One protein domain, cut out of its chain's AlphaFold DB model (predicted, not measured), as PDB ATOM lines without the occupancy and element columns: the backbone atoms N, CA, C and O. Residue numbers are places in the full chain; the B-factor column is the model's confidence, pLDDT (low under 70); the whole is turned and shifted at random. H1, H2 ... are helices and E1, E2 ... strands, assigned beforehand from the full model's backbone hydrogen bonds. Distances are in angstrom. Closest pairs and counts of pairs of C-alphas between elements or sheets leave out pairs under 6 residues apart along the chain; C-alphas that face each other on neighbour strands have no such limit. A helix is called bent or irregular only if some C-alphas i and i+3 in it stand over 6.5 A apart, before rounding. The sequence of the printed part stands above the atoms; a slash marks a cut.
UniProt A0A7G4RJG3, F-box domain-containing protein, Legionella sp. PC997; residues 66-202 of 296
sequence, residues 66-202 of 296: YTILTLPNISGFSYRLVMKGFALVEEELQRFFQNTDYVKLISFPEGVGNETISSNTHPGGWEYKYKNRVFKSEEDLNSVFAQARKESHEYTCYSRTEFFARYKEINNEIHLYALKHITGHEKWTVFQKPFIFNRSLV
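Overview. This is residues 66 to 202 of the 296 residues of the protein "F-box domain-containing protein" of Legionella sp. PC997 (UniProt A0A7G4RJG3). A strongly twisted sheet of four antiparallel strands, with bent strands E4, E5 and E6, has helix H4 over one face, at strand E1, and helix H2 over the other, chiefly over E6. A small hairpin, E2 and E3, lies away from that sheet at one end of the longest axis. The printed part has 137 residues, with named elements in the order E1 H1 H2 H3 E2 E3 H4 H5 E4 E5 E6, and its class is mixed, helices and strands; the larger sheet runs E1, E4, E5, E6. It is compact, with a radius of gyration of the C-alphas of 15.4 A, and spans 46 by 34 by 29 A.

Arrangement. E1, residues 66 to 70, is an edge strand and the antiparallel neighbour of E4, residues 162 to 170, with N 69 and O 163 2.8 A apart, within hydrogen-bond range. E4 forms a hairpin with E5, residues 173 to 181, where N 164 and O 180 are 2.7 A apart. E5 forms a hairpin with E6, residues 189 to 198, the other edge strand, with N 174 and O 197 at 2.8 A. E4, E5 and E6 are a meander, each strand the antiparallel neighbour of the one before. H2, residues 90 to 98, is on the sheet at a height of 9.6 A, along the strands at 0 degrees to E6 on the local plane; its closest C-alphas to E6 are Phe 97 and Phe 195, 6.6 A apart. H4, residues 138 to 151, is on the opposite face at a height of 9.9 A, over E1 and slantwise to it at 36 degrees on the local plane; these two make three layers, helices on both faces of a sheet. H1, residues 79 to 82, is not on the sheet. H3, residues 100 to 103, and H5, residues 153 to 156, only just touch H2 and H4, with 3 pairs of C-alphas within 8 A each, and only at the corner. E2, residues 116 to 118, and E3, residues 126 to 128, form a hairpin with N 117 and O 127 at 2.8 A. Every O i to N i+4 pair is within hydrogen-bond range in H2 and H4; H1, H3 and H5 are too short for such a pair.

Along the chain. E1 begins at C-alpha 66 (92.185, 96.538, 130.231) and is 13.3 A long. H2 measures 11.9 A and H4 20.1 A. E4 is 23.7 A, E5 22.8 A and E6 21.6 A, ending at C-alpha 198 (91.705, 113.556, 128.384).

Size, cuts and confidence. The C-alphas farthest apart, those of Gly 85 and Pro 123, are 48.0 A apart. The printed part has no cut; the link from H3 to E2 is long, 12 residues. Mean pLDDT of the printed part is 77.8, with 34 residues under 70, among them residues 75 to 87 and 153 to 159.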
ATOM      1  N   TYR A  66      90.869  96.943 129.778       91.12
ATOM      2  CA  TYR A  66      92.185  96.538 130.231       91.12
ATOM      3  C   TYR A  66      93.217  96.791 129.137       91.12
ATOM      4  O   TYR A  66      92.952  96.606 127.946       91.12
ATOM      5  N   THR A  67      94.400  97.247 129.535       89.12
ATOM      6  CA  THR A  67      95.535  97.452 128.626       89.12
ATOM      7  C   THR A  67      96.861  97.455 129.390       89.12
ATOM      8  O   THR A  67      96.880  97.285 130.611       89.12
ATOM      9  N   ILE A  68      97.968  97.636 128.671       86.62
ATOM     10  CA  ILE A  68      99.298  97.851 129.245       86.62
ATOM     11  C   ILE A  68      99.617  99.346 129.190       86.62
ATOM     12  O   ILE A  68      99.418  99.993 128.169       86.62
ATOM     13  N   LEU A  69     100.131  99.874 130.291       87.00
ATOM     14  CA  LEU A  69     100.501 101.263 130.496       87.00
ATOM     15  C   LEU A  69     101.981 101.336 130.866       87.00
ATOM     16  O   LEU A  69     102.400 100.681 131.819       87.00
ATOM     17  N   THR A  70     102.760 102.156 130.171       83.81
ATOM     18  CA  THR A  70     104.145 102.444 130.553       83.81
ATOM     19  C   THR A  70     104.211 103.804 131.234       83.81
ATOM     20  O   THR A  70     103.867 104.829 130.641       83.81
ATOM     21  N   LEU A  71     104.671 103.816 132.486       83.75
ATOM     22  CA  LEU A  71     104.924 105.037 133.243       83.75
ATOM     23  C   LEU A  71     106.419 105.387 133.153       83.75
ATOM     24  O   LEU A  71     107.254 104.572 133.552       83.75
ATOM     25  N   PRO A  72     106.789 106.575 132.647       77.75
ATOM     26  CA  PRO A  72     108.183 106.962 132.473       77.75
ATOM     27  C   PRO A  72     108.883 107.129 133.825       77.75
ATOM     28  O   PRO A  72     108.307 107.614 134.799       77.75
ATOM     29  N   ASN A  73     110.167 106.777 133.873       72.69
ATOM     30  CA  ASN A  73     111.007 107.068 135.029       72.69
ATOM     31  C   ASN A  73     111.409 108.549 134.995       72.69
ATOM     32  O   ASN A  73     112.211 108.956 134.155       72.69
ATOM     33  N   ILE A  74     110.847 109.348 135.895       71.19
ATOM     34  CA  ILE A  74     111.041 110.801 135.944       71.19
ATOM     35  C   ILE A  74     111.482 111.235 137.340       71.19
ATOM     36  O   ILE A  74     111.241 110.552 138.336       71.19
ATOM     37  N   SER A  75     112.143 112.389 137.433       58.66
ATOM     38  CA  SER A  75     112.587 112.933 138.720       58.66
ATOM     39  C   SER A  75     111.387 113.139 139.655       58.66
ATOM     40  O   SER A  75     110.481 113.910 139.347       58.66
ATOM     41  N   GLY A  76     111.369 112.429 140.787       59.62
ATOM     42  CA  GLY A  76     110.258 112.432 141.747       59.62
ATOM     43  C   GLY A  76     109.273 111.264 141.614       59.62
ATOM     44  O   GLY A  76     108.546 111.005 142.562       59.62
ATOM     45  N   PHE A  77     109.304 110.503 140.515       64.06
ATOM     46  CA  PHE A  77     108.563 109.247 140.366       64.06
ATOM     47  C   PHE A  77     109.534 108.130 139.983       64.06
ATOM     48  O   PHE A  77     109.883 107.932 138.821       64.06
ATOM     49  N   SER A  78     110.000 107.397 140.994       63.88
ATOM     50  CA  SER A  78     110.833 106.217 140.789       63.88
ATOM     51  C   SER A  78     110.000 104.972 141.028       63.88
ATOM     52  O   SER A  78     109.533 104.738 142.141       63.88
ATOM     53  N   TYR A  79     109.886 104.119 140.014       61.66
ATOM     54  CA  TYR A  79     109.237 102.815 140.159       61.66
ATOM     55  C   TYR A  79     109.877 101.978 141.286       61.66
ATOM     56  O   TYR A  79     109.198 101.182 141.920       61.66
ATOM     57  N   ARG A  80     111.166 102.197 141.609       57.12
ATOM     58  CA  ARG A  80     111.835 101.556 142.758       57.12
ATOM     59  C   ARG A  80     111.331 102.061 144.112       57.12
ATOM     60  O   ARG A  80     111.469 101.339 145.093       57.12
ATOM     61  N   LEU A  81     110.813 103.287 144.187       52.09
ATOM     62  CA  LEU A  81     110.155 103.815 145.388       52.09
ATOM     63  C   LEU A  81     108.743 103.242 145.523       52.09
ATOM     64  O   LEU A  81     108.338 102.906 146.628       52.09
ATOM     65  N   VAL A  82     108.053 103.053 144.398       53.97
ATOM     66  CA  VAL A  82     106.701 102.484 144.345       53.97
ATOM     67  C   VAL A  82     106.697 100.958 144.556       53.97
ATOM     68  O   VAL A  82     105.746 100.418 145.096       53.97
ATOM     69  N   MET A  83     107.774 100.256 144.187       55.88
ATOM     70  CA  MET A  83     107.896  98.786 144.252       55.88
ATOM     71  C   MET A  83     108.785  98.288 145.404       55.88
ATOM     72  O   MET A  83     109.279  97.158 145.367       55.88
ATOM     73  N   LYS A  84     109.046  99.109 146.431       49.97
ATOM     74  CA  LYS A  84     109.883  98.729 147.584       49.97
ATOM     75  C   LYS A  84     109.118  97.815 148.558       49.97
ATOM     76  O   LYS A  84     108.895  98.145 149.715       49.97
ATOM     77  N   GLY A  85     108.750  96.631 148.074       53.22
ATOM     78  CA  GLY A  85     108.321  95.490 148.880       53.22
ATOM     79  C   GLY A  85     106.819  95.302 149.082       53.22
ATOM     80  O   GLY A  85     106.460  94.191 149.446       53.22
ATOM     81  N   PHE A  86     105.959  96.302 148.849       52.00
ATOM     82  CA  PHE A  86     104.505  96.174 149.035       52.00
ATOM     83  C   PHE A  86     103.748  97.232 148.218       52.00
ATOM     84  O   PHE A  86     103.806  98.392 148.608       52.00
ATOM     85  N   ALA A  87     103.024  96.820 147.166       59.91
ATOM     86  CA  ALA A  87     101.966  97.552 146.450       59.91
ATOM     87  C   ALA A  87     102.280  98.963 145.896       59.91
ATOM     88  O   ALA A  87     103.021  99.761 146.459       59.91
ATOM     89  N   LEU A  88     101.643  99.329 144.777       71.38
ATOM     90  CA  LEU A  88     101.699 100.716 144.306       71.38
ATOM     91  C   LEU A  88     101.102 101.656 145.367       71.38
ATOM     92  O   LEU A  88      99.992 101.413 145.843       71.38
ATOM     93  N   VAL A  89     101.817 102.734 145.693       75.69
ATOM     94  CA  VAL A  89     101.381 103.772 146.639       75.69
ATOM     95  C   VAL A  89     100.548 104.819 145.895       75.69
ATOM     96  O   VAL A  89     101.048 105.481 144.981       75.69
ATOM     97  N   GLU A  90      99.274 104.961 146.267       78.81
ATOM     98  CA  GLU A  90      98.311 105.831 145.577       78.81
ATOM     99  C   GLU A  90      98.719 107.310 145.639       78.81
ATOM    100  O   GLU A  90      98.576 108.016 144.645       78.81
ATOM    101  N   GLU A  91      99.309 107.776 146.741       79.50
ATOM    102  CA  GLU A  91      99.734 109.172 146.915       79.50
ATOM    103  C   GLU A  91     100.824 109.590 145.916       79.50
ATOM    104  O   GLU A  91     100.822 110.715 145.410       79.50
ATOM    105  N   GLU A  92     101.756 108.688 145.598       79.00
ATOM    106  CA  GLU A  92     102.807 108.951 144.606       79.00
ATOM    107  C   GLU A  92     102.238 108.934 143.182       79.00
ATOM    108  O   GLU A  92     102.589 109.784 142.358       79.00
ATOM    109  N   LEU A  93     101.301 108.020 142.902       81.81
ATOM    110  CA  LEU A  93     100.559 108.018 141.640       81.81
ATOM    111  C   LEU A  93      99.719 109.290 141.491       81.81
ATOM    112  O   LEU A  93      99.669 109.869 140.409       81.81
ATOM    113  N   GLN A  94      99.128 109.787 142.575       82.94
ATOM    114  CA  GLN A  94      98.353 111.017 142.558       82.94
ATOM    115  C   GLN A  94      99.210 112.221 142.161       82.94
ATOM    116  O   GLN A  94      98.799 112.989 141.293       82.94
ATOM    117  N   ARG A  95     100.421 112.363 142.718       82.06
ATOM    118  CA  ARG A  95     101.361 113.417 142.288       82.06
ATOM    119  C   ARG A  95     101.743 113.278 140.816       82.06
ATOM    120  O   ARG A  95     101.856 114.286 140.122       82.06
ATOM    121  N   PHE A  96     101.934 112.045 140.344       85.19
ATOM    122  CA  PHE A  96     102.248 111.769 138.946       85.19
ATOM    123  C   PHE A  96     101.104 112.207 138.014       85.19
ATOM    124  O   PHE A  96     101.321 113.023 137.122       85.19
ATOM    125  N   PHE A  97      99.881 111.723 138.252       85.81
ATOM    126  CA  PHE A  97      98.724 111.982 137.387       85.81
ATOM    127  C   PHE A  97      98.172 113.412 137.497       85.81
ATOM    128  O   PHE A  97      97.500 113.871 136.576       85.81
ATOM    129  N   GLN A  98      98.475 114.148 138.573       84.94
ATOM    130  CA  GLN A  98      98.165 115.581 138.674       84.94
ATOM    131  C   GLN A  98      99.045 116.455 137.771       84.94
ATOM    132  O   GLN A  98      98.651 117.569 137.427       84.94
ATOM    133  N   ASN A  99     100.226 115.976 137.374       86.25
ATOM    134  CA  ASN A  99     101.115 116.721 136.500       86.25
ATOM    135  C   ASN A  99     100.843 116.371 135.031       86.25
ATOM    136  O   ASN A  99     101.225 115.310 134.536       86.25
ATOM    137  N   THR A 100     100.219 117.296 134.302       85.62
ATOM    138  CA  THR A 100      99.871 117.097 132.889       85.62
ATOM    139  C   THR A 100     101.090 116.822 132.007       85.62
ATOM    140  O   THR A 100     100.980 116.065 131.045       85.62
ATOM    141  N   ASP A 101     102.256 117.389 132.320       86.31
ATOM    142  CA  ASP A 101     103.470 117.129 131.543       86.31
ATOM    143  C   ASP A 101     103.995 115.711 131.763       86.31
ATOM    144  O   ASP A 101     104.551 115.125 130.842       86.31
ATOM    145  N   TYR A 102     103.743 115.112 132.928       86.00
ATOM    146  CA  TYR A 102     104.061 113.705 133.179       86.00
ATOM    147  C   TYR A 102     103.077 112.771 132.473       86.00
ATOM    148  O   TYR A 102     103.494 111.775 131.885       86.00
ATOM    149  N   VAL A 103     101.790 113.128 132.446       85.19
ATOM    150  CA  VAL A 103     100.758 112.360 131.730       85.19
ATOM    151  C   VAL A 103     101.050 112.280 130.228       85.19
ATOM    152  O   VAL A 103     100.895 111.217 129.635       85.19
ATOM    153  N   LYS A 104     101.552 113.357 129.609       85.56
ATOM    154  CA  LYS A 104     101.955 113.360 128.185       85.56
ATOM    155  C   LYS A 104     103.110 112.404 127.869       85.56
ATOM    156  O   LYS A 104     103.298 112.041 126.711       85.56
ATOM    157  N   LEU A 105     103.908 112.046 128.874       84.31
ATOM    158  CA  LEU A 105     105.051 111.143 128.734       84.31
ATOM    159  C   LEU A 105     104.670 109.672 128.941       84.31
ATOM    160  O   LEU A 105     105.512 108.795 128.748       84.31
ATOM    161  N   ILE A 106     103.428 109.390 129.339       84.88
ATOM    162  CA  ILE A 106     102.897 108.031 129.376       84.88
ATOM    163  C   ILE A 106     102.894 107.474 127.952       84.88
ATOM    164  O   ILE A 106     102.418 108.124 127.019       84.88
ATOM    165  N   SER A 107     103.373 106.244 127.796       78.12
ATOM    166  CA  SER A 107     103.294 105.522 126.529       78.12
ATOM    167  C   SER A 107     102.482 104.246 126.673       78.12
ATOM    168  O   SER A 107     102.509 103.576 127.705       78.12
ATOM    169  N   PHE A 108     101.790 103.886 125.601       75.62
ATOM    170  CA  PHE A 108     101.152 102.586 125.449       75.62
ATOM    171  C   PHE A 108     102.017 101.758 124.506       75.62
ATOM    172  O   PHE A 108     102.458 102.293 123.482       75.62
ATOM    173  N   PRO A 109     102.315 100.492 124.833       68.56
ATOM    174  CA  PRO A 109     103.109  99.668 123.943       68.56
ATOM    175  C   PRO A 109     102.388  99.523 122.604       68.56
ATOM    176  O   PRO A 109     101.189  99.245 122.546       68.56
ATOM    177  N   GLU A 110     103.145  99.688 121.518       64.50
ATOM    178  CA  GLU A 110     102.633  99.577 120.148       64.50
ATOM    179  C   GLU A 110     102.122  98.175 119.806       64.50
ATOM    180  O   GLU A 110     101.611  97.968 118.714       64.50
ATOM    181  N   GLY A 111     102.272  97.201 120.698       67.69
ATOM    182  CA  GLY A 111     101.807  95.837 120.540       67.69
ATOM    183  C   GLY A 111     102.212  94.975 121.726       67.69
ATOM    184  O   GLY A 111     103.052  95.352 122.539       67.69
ATOM    185  N   VAL A 112     101.588  93.806 121.818       69.50
ATOM    186  CA  VAL A 112     101.981  92.722 122.724       69.50
ATOM    187  C   VAL A 112     102.353  91.519 121.851       69.50
ATOM    188  O   VAL A 112     101.794  91.361 120.768       69.50
ATOM    189  N   GLY A 113     103.292  90.679 122.282       65.94
ATOM    190  CA  GLY A 113     103.829  89.565 121.489       65.94
ATOM    191  C   GLY A 113     104.713  89.962 120.299       65.94
ATOM    192  O   GLY A 113     104.921  91.138 120.003       65.94
ATOM    193  N   ASN A 114     105.247  88.942 119.625       63.81
ATOM    194  CA  ASN A 114     106.022  89.083 118.383       63.81
ATOM    195  C   ASN A 114     105.189  88.755 117.137       63.81
ATOM    196  O   ASN A 114     105.704  88.772 116.021       63.81
ATOM    197  N   GLU A 115     103.910  88.422 117.312       69.81
ATOM    198  CA  GLU A 115     103.021  88.149 116.195       69.81
ATOM    199  C   GLU A 115     102.823  89.425 115.373       69.81
ATOM    200  O   GLU A 115     102.338  90.433 115.889       69.81
ATOM    201  N   THR A 116     103.165  89.371 114.088       73.69
ATOM    202  CA  THR A 116     102.936  90.462 113.142       73.69
ATOM    203  C   THR A 116     101.956  90.052 112.056       73.69
ATOM    204  O   THR A 116     101.967  88.914 111.590       73.69
ATOM    205  N   ILE A 117     101.138  90.997 111.613       75.62
ATOM    206  CA  ILE A 117     100.273  90.877 110.443       75.62
ATOM    207  C   ILE A 117     100.750  91.841 109.357       75.62
ATOM    208  O   ILE A 117     101.434  92.827 109.646       75.62
ATOM    209  N   SER A 118     100.412  91.556 108.100       73.75
ATOM    210  CA  SER A 118     100.665  92.500 107.011       73.75
ATOM    211  C   SER A 118      99.931  93.808 107.294       73.75
ATOM    212  O   SER A 118      98.721  93.798 107.533       73.75
ATOM    213  N   SER A 119     100.655  94.923 107.266       72.50
ATOM    214  CA  SER A 119     100.081  96.250 107.438       72.50
ATOM    215  C   SER A 119      99.072  96.530 106.328       72.50
ATOM    216  O   SER A 119      99.372  96.389 105.143       72.50
ATOM    217  N   ASN A 120      97.886  96.990 106.718       67.25
ATOM    218  CA  ASN A 120      96.895  97.496 105.769       67.25
ATOM    219  C   ASN A 120      97.186  98.949 105.358       67.25
ATOM    220  O   ASN A 120      96.611  99.437 104.389       67.25
ATOM    221  N   THR A 121      98.044  99.655 106.105       70.25
ATOM    222  CA  THR A 121      98.367 101.069 105.868       70.25
ATOM    223  C   THR A 121      99.579 101.248 104.958       70.25
ATOM    224  O   THR A 121      99.638 102.224 104.214       70.25
ATOM    225  N   HIS A 122     100.517 100.297 104.971       69.50
ATOM    226  CA  HIS A 122     101.738 100.343 104.172       69.50
ATOM    227  C   HIS A 122     101.963  98.999 103.461       69.50
ATOM    228  O   HIS A 122     102.267  98.005 104.125       69.50
ATOM    229  N   PRO A 123     101.861  98.937 102.120       61.53
ATOM    230  CA  PRO A 123     102.146  97.718 101.369       61.53
ATOM    231  C   PRO A 123     103.576  97.224 101.642       61.53
ATOM    232  O   PRO A 123     104.542  97.941 101.393       61.53
ATOM    233  N   GLY A 124     103.708  96.005 102.173       69.56
ATOM    234  CA  GLY A 124     104.995  95.410 102.566       69.56
ATOM    235  C   GLY A 124     105.464  95.747 103.988       69.56
ATOM    236  O   GLY A 124     106.508  95.254 104.409       69.56
ATOM    237  N   GLY A 125     104.705  96.553 104.738       73.94
ATOM    238  CA  GLY A 125     104.931  96.782 106.163       73.94
ATOM    239  C   GLY A 125     104.397  95.632 107.020       73.94
ATOM    240  O   GLY A 125     103.402  94.994 106.672       73.94
ATOM    241  N   TRP A 126     105.034  95.394 108.163       73.12
ATOM    242  CA  TRP A 126     104.550  94.483 109.201       73.12
ATOM    243  C   TRP A 126     104.061  95.303 110.395       73.12
ATOM    244  O   TRP A 126     104.719  96.258 110.799       73.12
ATOM    245  N   GLU A 127     102.912  94.941 110.955       71.00
ATOM    246  CA  GLU A 127     102.363  95.550 112.170       71.00
ATOM    247  C   GLU A 127     102.173  94.488 113.248       71.00
ATOM    248  O   GLU A 127     101.776  93.365 112.947       71.00
ATOM    249  N   TYR A 128     102.421  94.835 114.512       72.56
ATOM    250  CA  TYR A 128     102.122  93.940 115.627       72.56
ATOM    251  C   TYR A 128     100.628  93.603 115.664       72.56
ATOM    252  O   TYR A 128      99.769  94.484 115.649       72.56
ATOM    253  N   LYS A 129     100.312  92.315 115.776       72.44
ATOM    254  CA  LYS A 129      98.946  91.779 115.785       72.44
ATOM    255  C   LYS A 129      98.084  92.377 116.894       72.44
ATOM    256  O   LYS A 129      96.886  92.570 116.707       72.44
ATOM    257  N   TYR A 130      98.678  92.663 118.053       72.06
ATOM    258  CA  TYR A 130      97.974  93.231 119.206       72.06
ATOM    259  C   TYR A 130      98.233  94.732 119.379       72.06
ATOM    260  O   TYR A 130      98.103  95.258 120.486       72.06
ATOM    261  N   LYS A 131      98.594  95.430 118.294       72.62
ATOM    262  CA  LYS A 131      98.808  96.875 118.307       72.62
ATOM    263  C   LYS A 131      97.581  97.626 118.786       72.62
ATOM    264  O   LYS A 131      96.490  97.437 118.257       72.62
ATOM    265  N   ASN A 132      97.773  98.476 119.798       73.25
ATOM    266  CA  ASN A 132      96.722  99.295 120.408       73.25
ATOM    267  C   ASN A 132      95.464  98.487 120.791       73.25
ATOM    268  O   ASN A 132      94.342  98.998 120.728       73.25
ATOM    269  N   ARG A 133      95.628  97.208 121.157       79.00
ATOM    270  CA  ARG A 133      94.497  96.352 121.511       79.00
ATOM    271  C   ARG A 133      93.920  96.769 122.862       79.00
ATOM    272  O   ARG A 133      94.638  96.926 123.850       79.00
ATOM    273  N   VAL A 134      92.595  96.882 122.897       85.00
ATOM    274  CA  VAL A 134      91.819  96.977 124.132       85.00
ATOM    275  C   VAL A 134      91.344  95.584 124.522       85.00
ATOM    276  O   VAL A 134      90.771  94.864 123.700       85.00
ATOM    277  N   PHE A 135      91.562  95.213 125.777       88.69
ATOM    278  CA  PHE A 135      91.096  93.955 126.342       88.69
ATOM    279  C   PHE A 135      89.820  94.203 127.148       88.69
ATOM    280  O   PHE A 135      89.722  95.184 127.881       88.69
ATOM    281  N   LYS A 136      88.827  93.322 126.994       88.12
ATOM    282  CA  LYS A 136      87.530  93.422 127.692       88.12
ATOM    283  C   LYS A 136      87.483  92.619 128.993       88.12
ATOM    284  O   LYS A 136      86.483  92.660 129.698       88.12
ATOM    285  N   SER A 137      88.537  91.864 129.290       89.38
ATOM    286  CA  SER A 137      88.682  91.133 130.543       89.38
ATOM    287  C   SER A 137      90.149  91.028 130.947       89.38
ATOM    288  O   SER A 137      91.053  91.092 130.103       89.38
ATOM    289  N   GLU A 138      90.386  90.853 132.246       89.75
ATOM    290  CA  GLU A 138      91.725  90.614 132.784       89.75
ATOM    291  C   GLU A 138      92.294  89.277 132.275       89.75
ATOM    292  O   GLU A 138      93.491  89.179 132.007       89.75
ATOM    293  N   GLU A 139      91.457  88.253 132.099       89.88
ATOM    294  CA  GLU A 139      91.878  86.932 131.629       89.88
ATOM    295  C   GLU A 139      92.443  86.982 130.205       89.88
ATOM    296  O   GLU A 139      93.466  86.349 129.941       89.88
ATOM    297  N   ASP A 140      91.820  87.749 129.300       88.75
ATOM    298  CA  ASP A 140      92.295  87.909 127.918       88.75
ATOM    299  C   ASP A 140      93.647  88.637 127.894       88.75
ATOM    300  O   ASP A 140      94.600  88.159 127.273       88.75
ATOM    301  N   LEU A 141      93.776  89.734 128.656       88.50
ATOM    302  CA  LEU A 141      95.044  90.459 128.805       88.50
ATOM    303  C   LEU A 141      96.151  89.546 129.353       88.50
ATOM    304  O   LEU A 141      97.236  89.466 128.772       88.50
ATOM    305  N   ASN A 142      95.878  88.831 130.448       87.25
ATOM    306  CA  ASN A 142      96.843  87.934 131.079       87.25
ATOM    307  C   ASN A 142      97.245  86.781 130.154       87.25
ATOM    308  O   ASN A 142      98.423  86.433 130.101       87.25
ATOM    309  N   SER A 143      96.294  86.193 129.424       87.50
ATOM    310  CA  SER A 143      96.549  85.094 128.489       87.50
ATOM    311  C   SER A 143      97.476  85.530 127.354       87.50
ATOM    312  O   SER A 143      98.522  84.913 127.130       87.50
ATOM    313  N   VAL A 144      97.148  86.648 126.695       85.19
ATOM    314  CA  VAL A 144      97.962  87.204 125.604       85.19
ATOM    315  C   VAL A 144      99.351  87.595 126.102       85.19
ATOM    316  O   VAL A 144     100.352  87.273 125.462       85.19
ATOM    317  N   PHE A 145      99.441  88.230 127.271       83.06
ATOM    318  CA  PHE A 145     100.730  88.623 127.830       83.06
ATOM    319  C   PHE A 145     101.583  87.418 128.262       83.06
ATOM    320  O   PHE A 145     102.788  87.381 128.008       83.06
ATOM    321  N   ALA A 146     100.979  86.397 128.874       83.44
ATOM    322  CA  ALA A 146     101.677  85.170 129.249       83.44
ATOM    323  C   ALA A 146     102.231  84.431 128.024       83.44
ATOM    324  O   ALA A 146     103.332  83.881 128.092       83.44
ATOM    325  N   GLN A 147     101.495  84.435 126.911       83.81
ATOM    326  CA  GLN A 147     101.968  83.877 125.649       83.81
ATOM    327  C   GLN A 147     103.144  84.688 125.088       83.81
ATOM    328  O   GLN A 147     104.200  84.117 124.817       83.81
ATOM    329  N   ALA A 148     103.022  86.017 125.034       79.62
ATOM    330  CA  ALA A 148     104.088  86.908 124.568       79.62
ATOM    331  C   ALA A 148     105.413  86.718 125.332       79.62
ATOM    332  O   ALA A 148     106.482  86.669 124.722       79.62
ATOM    333  N   ARG A 149     105.356  86.536 126.660       78.38
ATOM    334  CA  ARG A 149     106.550  86.260 127.483       78.38
ATOM    335  C   ARG A 149     107.229  84.930 127.164       78.38
ATOM    336  O   ARG A 149     108.431  84.813 127.381       78.38
ATOM    337  N   LYS A 150     106.480  83.919 126.716       80.75
ATOM    338  CA  LYS A 150     107.053  82.622 126.317       80.75
ATOM    339  C   LYS A 150     107.760  82.715 124.969       80.75
ATOM    340  O   LYS A 150     108.747  82.023 124.758       80.75
ATOM    341  N   GLU A 151     107.237  83.542 124.072       75.56
ATOM    342  CA  GLU A 151     107.698  83.641 122.686       75.56
ATOM    343  C   GLU A 151     108.904  84.563 122.508       75.56
ATOM    344  O   GLU A 151     109.648  84.411 121.541       75.56
ATOM    345  N   SER A 152     109.114  85.521 123.416       70.00
ATOM    346  CA  SER A 152     110.117  86.563 123.213       70.00
ATOM    347  C   SER A 152     110.773  87.038 124.500       70.00
ATOM    348  O   SER A 152     110.120  87.435 125.469       70.00
ATOM    349  N   HIS A 153     112.108  87.057 124.475       65.50
ATOM    350  CA  HIS A 153     112.916  87.574 125.572       65.50
ATOM    351  C   HIS A 153     112.782  89.094 125.722       65.50
ATOM    352  O   HIS A 153     112.998  89.616 126.811       65.50
ATOM    353  N   GLU A 154     112.357  89.819 124.685       63.44
ATOM    354  CA  GLU A 154     112.111  91.263 124.774       63.44
ATOM    355  C   GLU A 154     110.990  91.572 125.774       63.44
ATOM    356  O   GLU A 154     111.082  92.533 126.524       63.44
ATOM    357  N   TYR A 155     110.006  90.685 125.956       64.06
ATOM    358  CA  TYR A 155     108.978  90.859 126.992       64.06
ATOM    359  C   TYR A 155     109.479  90.621 128.428       64.06
ATOM    360  O   TYR A 155     108.723  90.754 129.393       64.06
ATOM    361  N   THR A 156     110.767  90.314 128.611       58.22
ATOM    362  CA  THR A 156     111.425  90.385 129.925       58.22
ATOM    363  C   THR A 156     111.882  91.807 130.280       58.22
ATOM    364  O   THR A 156     112.022  92.115 131.470       58.22
ATOM    365  N   CYS A 157     112.045  92.702 129.291       53.12
ATOM    366  CA  CYS A 157     112.431  94.100 129.515       53.12
ATOM    367  C   CYS A 157     111.264  94.981 129.988       53.12
ATOM    368  O   CYS A 157     111.519  95.974 130.664       53.12
ATOM    369  N   TYR A 158     110.016  94.530 129.780       62.03
ATOM    370  CA  TYR A 158     108.770  95.082 130.340       62.03
ATOM    371  C   TYR A 158     108.710  95.003 131.882       62.03
ATOM    372  O   TYR A 158     107.648  94.989 132.478       62.03
ATOM    373  N   SER A 159     109.825  94.835 132.586       63.53
ATOM    374  CA  SER A 159     109.835  94.509 134.012       63.53
ATOM    375  C   SER A 159     109.984  95.706 134.940       63.53
ATOM    376  O   SER A 159     110.096  95.498 136.150       63.53
ATOM    377  N   ARG A 160     110.047  96.937 134.417       70.00
ATOM    378  CA  ARG A 160     110.473  98.094 135.223       70.00
ATOM    379  C   ARG A 160     109.480  99.241 135.231       70.00
ATOM    380  O   ARG A 160     109.344  99.888 136.262       70.00
ATOM    381  N   THR A 161     108.828  99.513 134.114       78.19
ATOM    382  CA  THR A 161     108.006 100.716 133.928       78.19
ATOM    383  C   THR A 161     106.601 100.398 133.433       78.19
ATOM    384  O   THR A 161     105.811 101.306 133.201       78.19
ATOM    385  N   GLU A 162     106.270  99.117 133.301       82.56
ATOM    386  CA  GLU A 162     105.069  98.636 132.637       82.56
ATOM    387  C   GLU A 162     104.065  98.052 133.636       82.56
ATOM    388  O   GLU A 162     104.381  97.258 134.528       82.56
ATOM    389  N   PHE A 163     102.811  98.443 133.452       86.12
ATOM    390  CA  PHE A 163     101.704  98.133 134.337       86.12
ATOM    391  C   PHE A 163     100.522  97.639 133.518       86.12
ATOM    392  O   PHE A 163     100.239  98.151 132.440       86.12
ATOM    393  N   PHE A 164      99.777  96.682 134.046       89.44
ATOM    394  CA  PHE A 164      98.403  96.484 133.628       89.44
ATOM    395  C   PHE A 164      97.546  97.609 134.191       89.44
ATOM    396  O   PHE A 164      97.668  97.974 135.360       89.44
ATOM    397  N   ALA A 165      96.682  98.145 133.341       90.94
ATOM    398  CA  ALA A 165      95.760  99.216 133.659       90.94
ATOM    399  C   ALA A 165      94.326  98.731 133.483       90.94
ATOM    400  O   ALA A 165      94.003  98.142 132.452       90.94
ATOM    401  N   ARG A 166      93.481  99.013 134.478       93.38
ATOM    402  CA  ARG A 166      92.023  98.886 134.392       93.38
ATOM    403  C   ARG A 166      91.429 100.283 134.325       93.38
ATOM    404  O   ARG A 166      91.683 101.102 135.211       93.38
ATOM    405  N   TYR A 167      90.647 100.553 133.291       92.88
ATOM    406  CA  TYR A 167      90.102 101.876 133.022       92.88
ATOM    407  C   TYR A 167      88.712 101.801 132.384       92.88
ATOM    408  O   TYR A 167      88.280 100.740 131.939       92.88
ATOM    409  N   LYS A 168      88.025 102.942 132.321       91.94
ATOM    410  CA  LYS A 168      86.823 103.139 131.501       91.94
ATOM    411  C   LYS A 168      87.012 104.334 130.577       91.94
ATOM    412  O   LYS A 168      87.760 105.259 130.895       91.94
ATOM    413  N   GLU A 169      86.316 104.313 129.447       89.50
ATOM    414  CA  GLU A 169      86.233 105.444 128.520       89.50
ATOM    415  C   GLU A 169      84.875 106.122 128.662       89.50
ATOM    416  O   GLU A 169      83.849 105.508 128.371       89.50
ATOM    417  N   ILE A 170      84.863 107.386 129.084       87.94
ATOM    418  CA  ILE A 170      83.632 108.156 129.305       87.94
ATOM    419  C   ILE A 170      83.789 109.516 128.631       87.94
ATOM    420  O   ILE A 170      84.686 110.268 128.980       87.94
ATOM    421  N   ASN A 171      82.932 109.848 127.655       81.44
ATOM    422  CA  ASN A 171      82.883 111.175 127.012       81.44
ATOM    423  C   ASN A 171      84.258 111.745 126.581       81.44
ATOM    424  O   ASN A 171      84.502 112.942 126.701       81.44
ATOM    425  N   ASN A 172      85.138 110.884 126.048       85.56
ATOM    426  CA  ASN A 172      86.519 111.183 125.619       85.56
ATOM    427  C   ASN A 172      87.566 111.353 126.742       85.56
ATOM    428  O   ASN A 172      88.719 111.716 126.490       85.56
ATOM    429  N   GLU A 173      87.197 111.035 127.973       89.19
ATOM    430  CA  GLU A 173      88.108 110.917 129.101       89.19
ATOM    431  C   GLU A 173      88.455 109.458 129.372       89.19
ATOM    432  O   GLU A 173      87.642 108.546 129.187       89.19
ATOM    433  N   ILE A 174      89.675 109.260 129.855       89.44
ATOM    434  CA  ILE A 174      90.136 107.999 130.408       89.44
ATOM    435  C   ILE A 174      90.016 108.092 131.917       89.44
ATOM    436  O   ILE A 174      90.605 108.972 132.541       89.44
ATOM    437  N   HIS A 175      89.247 107.173 132.487       92.94
ATOM    438  CA  HIS A 175      89.061 107.032 133.924       92.94
ATOM    439  C   HIS A 175      89.851 105.803 134.360       92.94
ATOM    440  O   HIS A 175      89.392 104.676 134.191       92.94
ATOM    441  N   LEU A 176      91.073 106.004 134.849       92.38
ATOM    442  CA  LEU A 176      91.965 104.929 135.279       92.38
ATOM    443  C   LEU A 176      91.650 104.547 136.732       92.38
ATOM    444  O   LEU A 176      91.853 105.354 137.632       92.38
ATOM    445  N   TYR A 177      91.180 103.319 136.959       93.00
ATOM    446  CA  TYR A 177      90.689 102.850 138.264       93.00
ATOM    447  C   TYR A 177      91.685 101.994 139.031       93.00
ATOM    448  O   TYR A 177      91.616 101.924 140.258       93.00
ATOM    449  N   ALA A 178      92.564 101.289 138.325       91.50
ATOM    450  CA  ALA A 178      93.542 100.447 138.983       91.50
ATOM    451  C   ALA A 178      94.786 100.240 138.130       91.50
ATOM    452  O   ALA A 178      94.725 100.225 136.895       91.50
ATOM    453  N   LEU A 179      95.899 100.006 138.818       89.94
ATOM    454  CA  LEU A 179      97.155  99.579 138.220       89.94
ATOM    455  C   LEU A 179      97.662  98.308 138.894       89.94
ATOM    456  O   LEU A 179      97.455  98.077 140.086       89.94
ATOM    457  N   LYS A 180      98.348  97.477 138.119       86.75
ATOM    458  CA  LYS A 180      99.001  96.258 138.590       86.75
ATOM    459  C   LYS A 180     100.335  96.125 137.883       86.75
ATOM    460  O   LYS A 180     100.386  96.150 136.659       86.75
ATOM    461  N   HIS A 181     101.423  96.007 138.634       82.50
ATOM    462  CA  HIS A 181     102.737  95.845 138.018       82.50
ATOM    463  C   HIS A 181     102.800  94.530 137.238       82.50
ATOM    464  O   HIS A 181     102.384  93.485 137.734       82.50
ATOM    465  N   ILE A 182     103.359  94.564 136.033       80.06
ATOM    466  CA  ILE A 182     103.266  93.451 135.082       80.06
ATOM    467  C   ILE A 182     104.082  92.208 135.478       80.06
ATOM    468  O   ILE A 182     103.801  91.088 135.051       80.06
ATOM    469  N   THR A 183     105.100  92.389 136.322       73.19
ATOM    470  CA  THR A 183     105.858  91.288 136.947       73.19
ATOM    471  C   THR A 183     105.447  91.010 138.387       73.19
ATOM    472  O   THR A 183     105.908  90.030 138.966       73.19
ATOM    473  N   GLY A 184     104.605  91.865 138.973       67.62
ATOM    474  CA  GLY A 184     104.115  91.663 140.324       67.62
ATOM    475  C   GLY A 184     103.088  90.537 140.329       67.62
ATOM    476  O   GLY A 184     102.092  90.596 139.615       67.62
ATOM    477  N   HIS A 185     103.288  89.530 141.177       60.00
ATOM    478  CA  HIS A 185     102.248  88.539 141.484       60.00
ATOM    479  C   HIS A 185     101.137  89.114 142.389       60.00
ATOM    480  O   HIS A 185     100.260  88.382 142.844       60.00
ATOM    481  N   GLU A 186     101.190  90.413 142.685       63.88
ATOM    482  CA  GLU A 186     100.303  91.104 143.613       63.88
ATOM    483  C   GLU A 186      98.907  91.380 143.029       63.88
ATOM    484  O   GLU A 186      98.637  91.248 141.830       63.88
ATOM    485  N   LYS A 187      98.001  91.765 143.932       77.25
ATOM    486  CA  LYS A 187      96.655  92.241 143.606       77.25
ATOM    487  C   LYS A 187      96.735  93.619 142.942       77.25
ATOM    488  O   LYS A 187      97.712  94.341 143.100       77.25
ATOM    489  N   TRP A 188      95.683  93.983 142.216       86.56
ATOM    490  CA  TRP A 188      95.505  95.342 141.713       86.56
ATOM    491  C   TRP A 188      95.588  96.367 142.845       86.56
ATOM    492  O   TRP A 188      94.926  96.205 143.871       86.56
ATOM    493  N   THR A 189      96.326  97.449 142.618       85.19
ATOM    494  CA  THR A 189      96.157  98.675 143.392       85.19
ATOM    495  C   THR A 189      94.950  99.400 142.822       85.19
ATOM    496  O   THR A 189      95.028  99.999 141.750       85.19
ATOM    497  N   VAL A 190      93.822  99.274 143.518       88.69
ATOM    498  CA  VAL A 190      92.566  99.951 143.186       88.69
ATOM    499  C   VAL A 190      92.568 101.318 143.849       88.69
ATOM    500  O   VAL A 190      92.786 101.410 145.055       88.69
ATOM    501  N   PHE A 191      92.320 102.359 143.064       88.31
ATOM    502  CA  PHE A 191      92.319 103.734 143.548       88.31
ATOM    503  C   PHE A 191      90.993 104.079 144.213       88.31
ATOM    504  O   PHE A 191      89.930 103.615 143.788       88.31
ATOM    505  N   GLN A 192      91.037 104.937 145.230       88.06
ATOM    506  CA  GLN A 192      89.826 105.447 145.875       88.06
ATOM    507  C   GLN A 192      89.003 106.307 144.915       88.06
ATOM    508  O   GLN A 192      87.773 106.332 144.985       88.06
ATOM    509  N   LYS A 193      89.687 107.023 144.019       89.44
ATOM    510  CA  LYS A 193      89.086 107.798 142.932       89.44
ATOM    511  C   LYS A 193      89.840 107.518 141.637       89.44
ATOM    512  O   LYS A 193      91.064 107.409 141.681       89.44
ATOM    513  N   PRO A 194      89.148 107.434 140.489       92.25
ATOM    514  CA  PRO A 194      89.839 107.251 139.227       92.25
ATOM    515  C   PRO A 194      90.737 108.451 138.927       92.25
ATOM    516  O   PRO A 194      90.362 109.602 139.172       92.25
ATOM    517  N   PHE A 195      91.902 108.188 138.340       91.12
ATOM    518  CA  PHE A 195      92.684 109.236 137.699       91.12
ATOM    519  C   PHE A 195      92.048 109.548 136.350       91.12
ATOM    520  O   PHE A 195      91.935 108.669 135.495       91.12
ATOM    521  N   ILE A 196      91.609 110.794 136.187       91.06
ATOM    522  CA  ILE A 196      90.882 111.250 135.004       91.06
ATOM    523  C   ILE A 196      91.809 112.113 134.162       91.06
ATOM    524  O   ILE A 196      92.374 113.093 134.649       91.06
ATOM    525  N   PHE A 197      91.954 111.764 132.890       88.88
ATOM    526  CA  PHE A 197      92.685 112.577 131.925       88.88
ATOM    527  C   PHE A 197      92.058 112.476 130.538       88.88
ATOM    528  O   PHE A 197      91.441 111.474 130.172       88.88
ATOM    529  N   ASN A 198      92.214 113.537 129.748       88.12
ATOM    530  CA  ASN A 198      91.705 113.556 128.384       88.12
ATOM    531  C   ASN A 198      92.496 112.563 127.525       88.12
ATOM    532  O   ASN A 198      93.729 112.579 127.526       88.12
ATOM    533  N   ARG A 199      91.784 111.741 126.753       83.81
ATOM    534  CA  ARG A 199      92.393 110.763 125.851       83.81
ATOM    535  C   ARG A 199      93.401 111.394 124.886       83.81
ATOM    536  O   ARG A 199      94.424 110.784 124.602       83.81
ATOM    537  N   SER A 200      93.144 112.612 124.402       83.88
ATOM    538  CA  SER A 200      94.020 113.290 123.438       83.88
ATOM    539  C   SER A 200      95.366 113.723 124.021       83.88
ATOM    540  O   SER A 200      96.252 114.104 123.264       83.88
ATOM    541  N   LEU A 201      95.521 113.714 125.350       83.19
ATOM    542  CA  LEU A 201      96.794 114.033 125.998       83.19
ATOM    543  C   LEU A 201      97.811 112.905 125.865       83.19
ATOM    544  O   LEU A 201      98.998 113.159 126.060       83.19
ATOM    545  N   VAL A 202      97.359 111.687 125.550       75.62
ATOM    546  CA  VAL A 202      98.239 110.531 125.445       75.62
ATOM    547  C   VAL A 202      98.265 109.993 124.024       75.62
ATOM    548  O   VAL A 202      97.244 109.624 123.439       75.62
TER     549      VAL A 202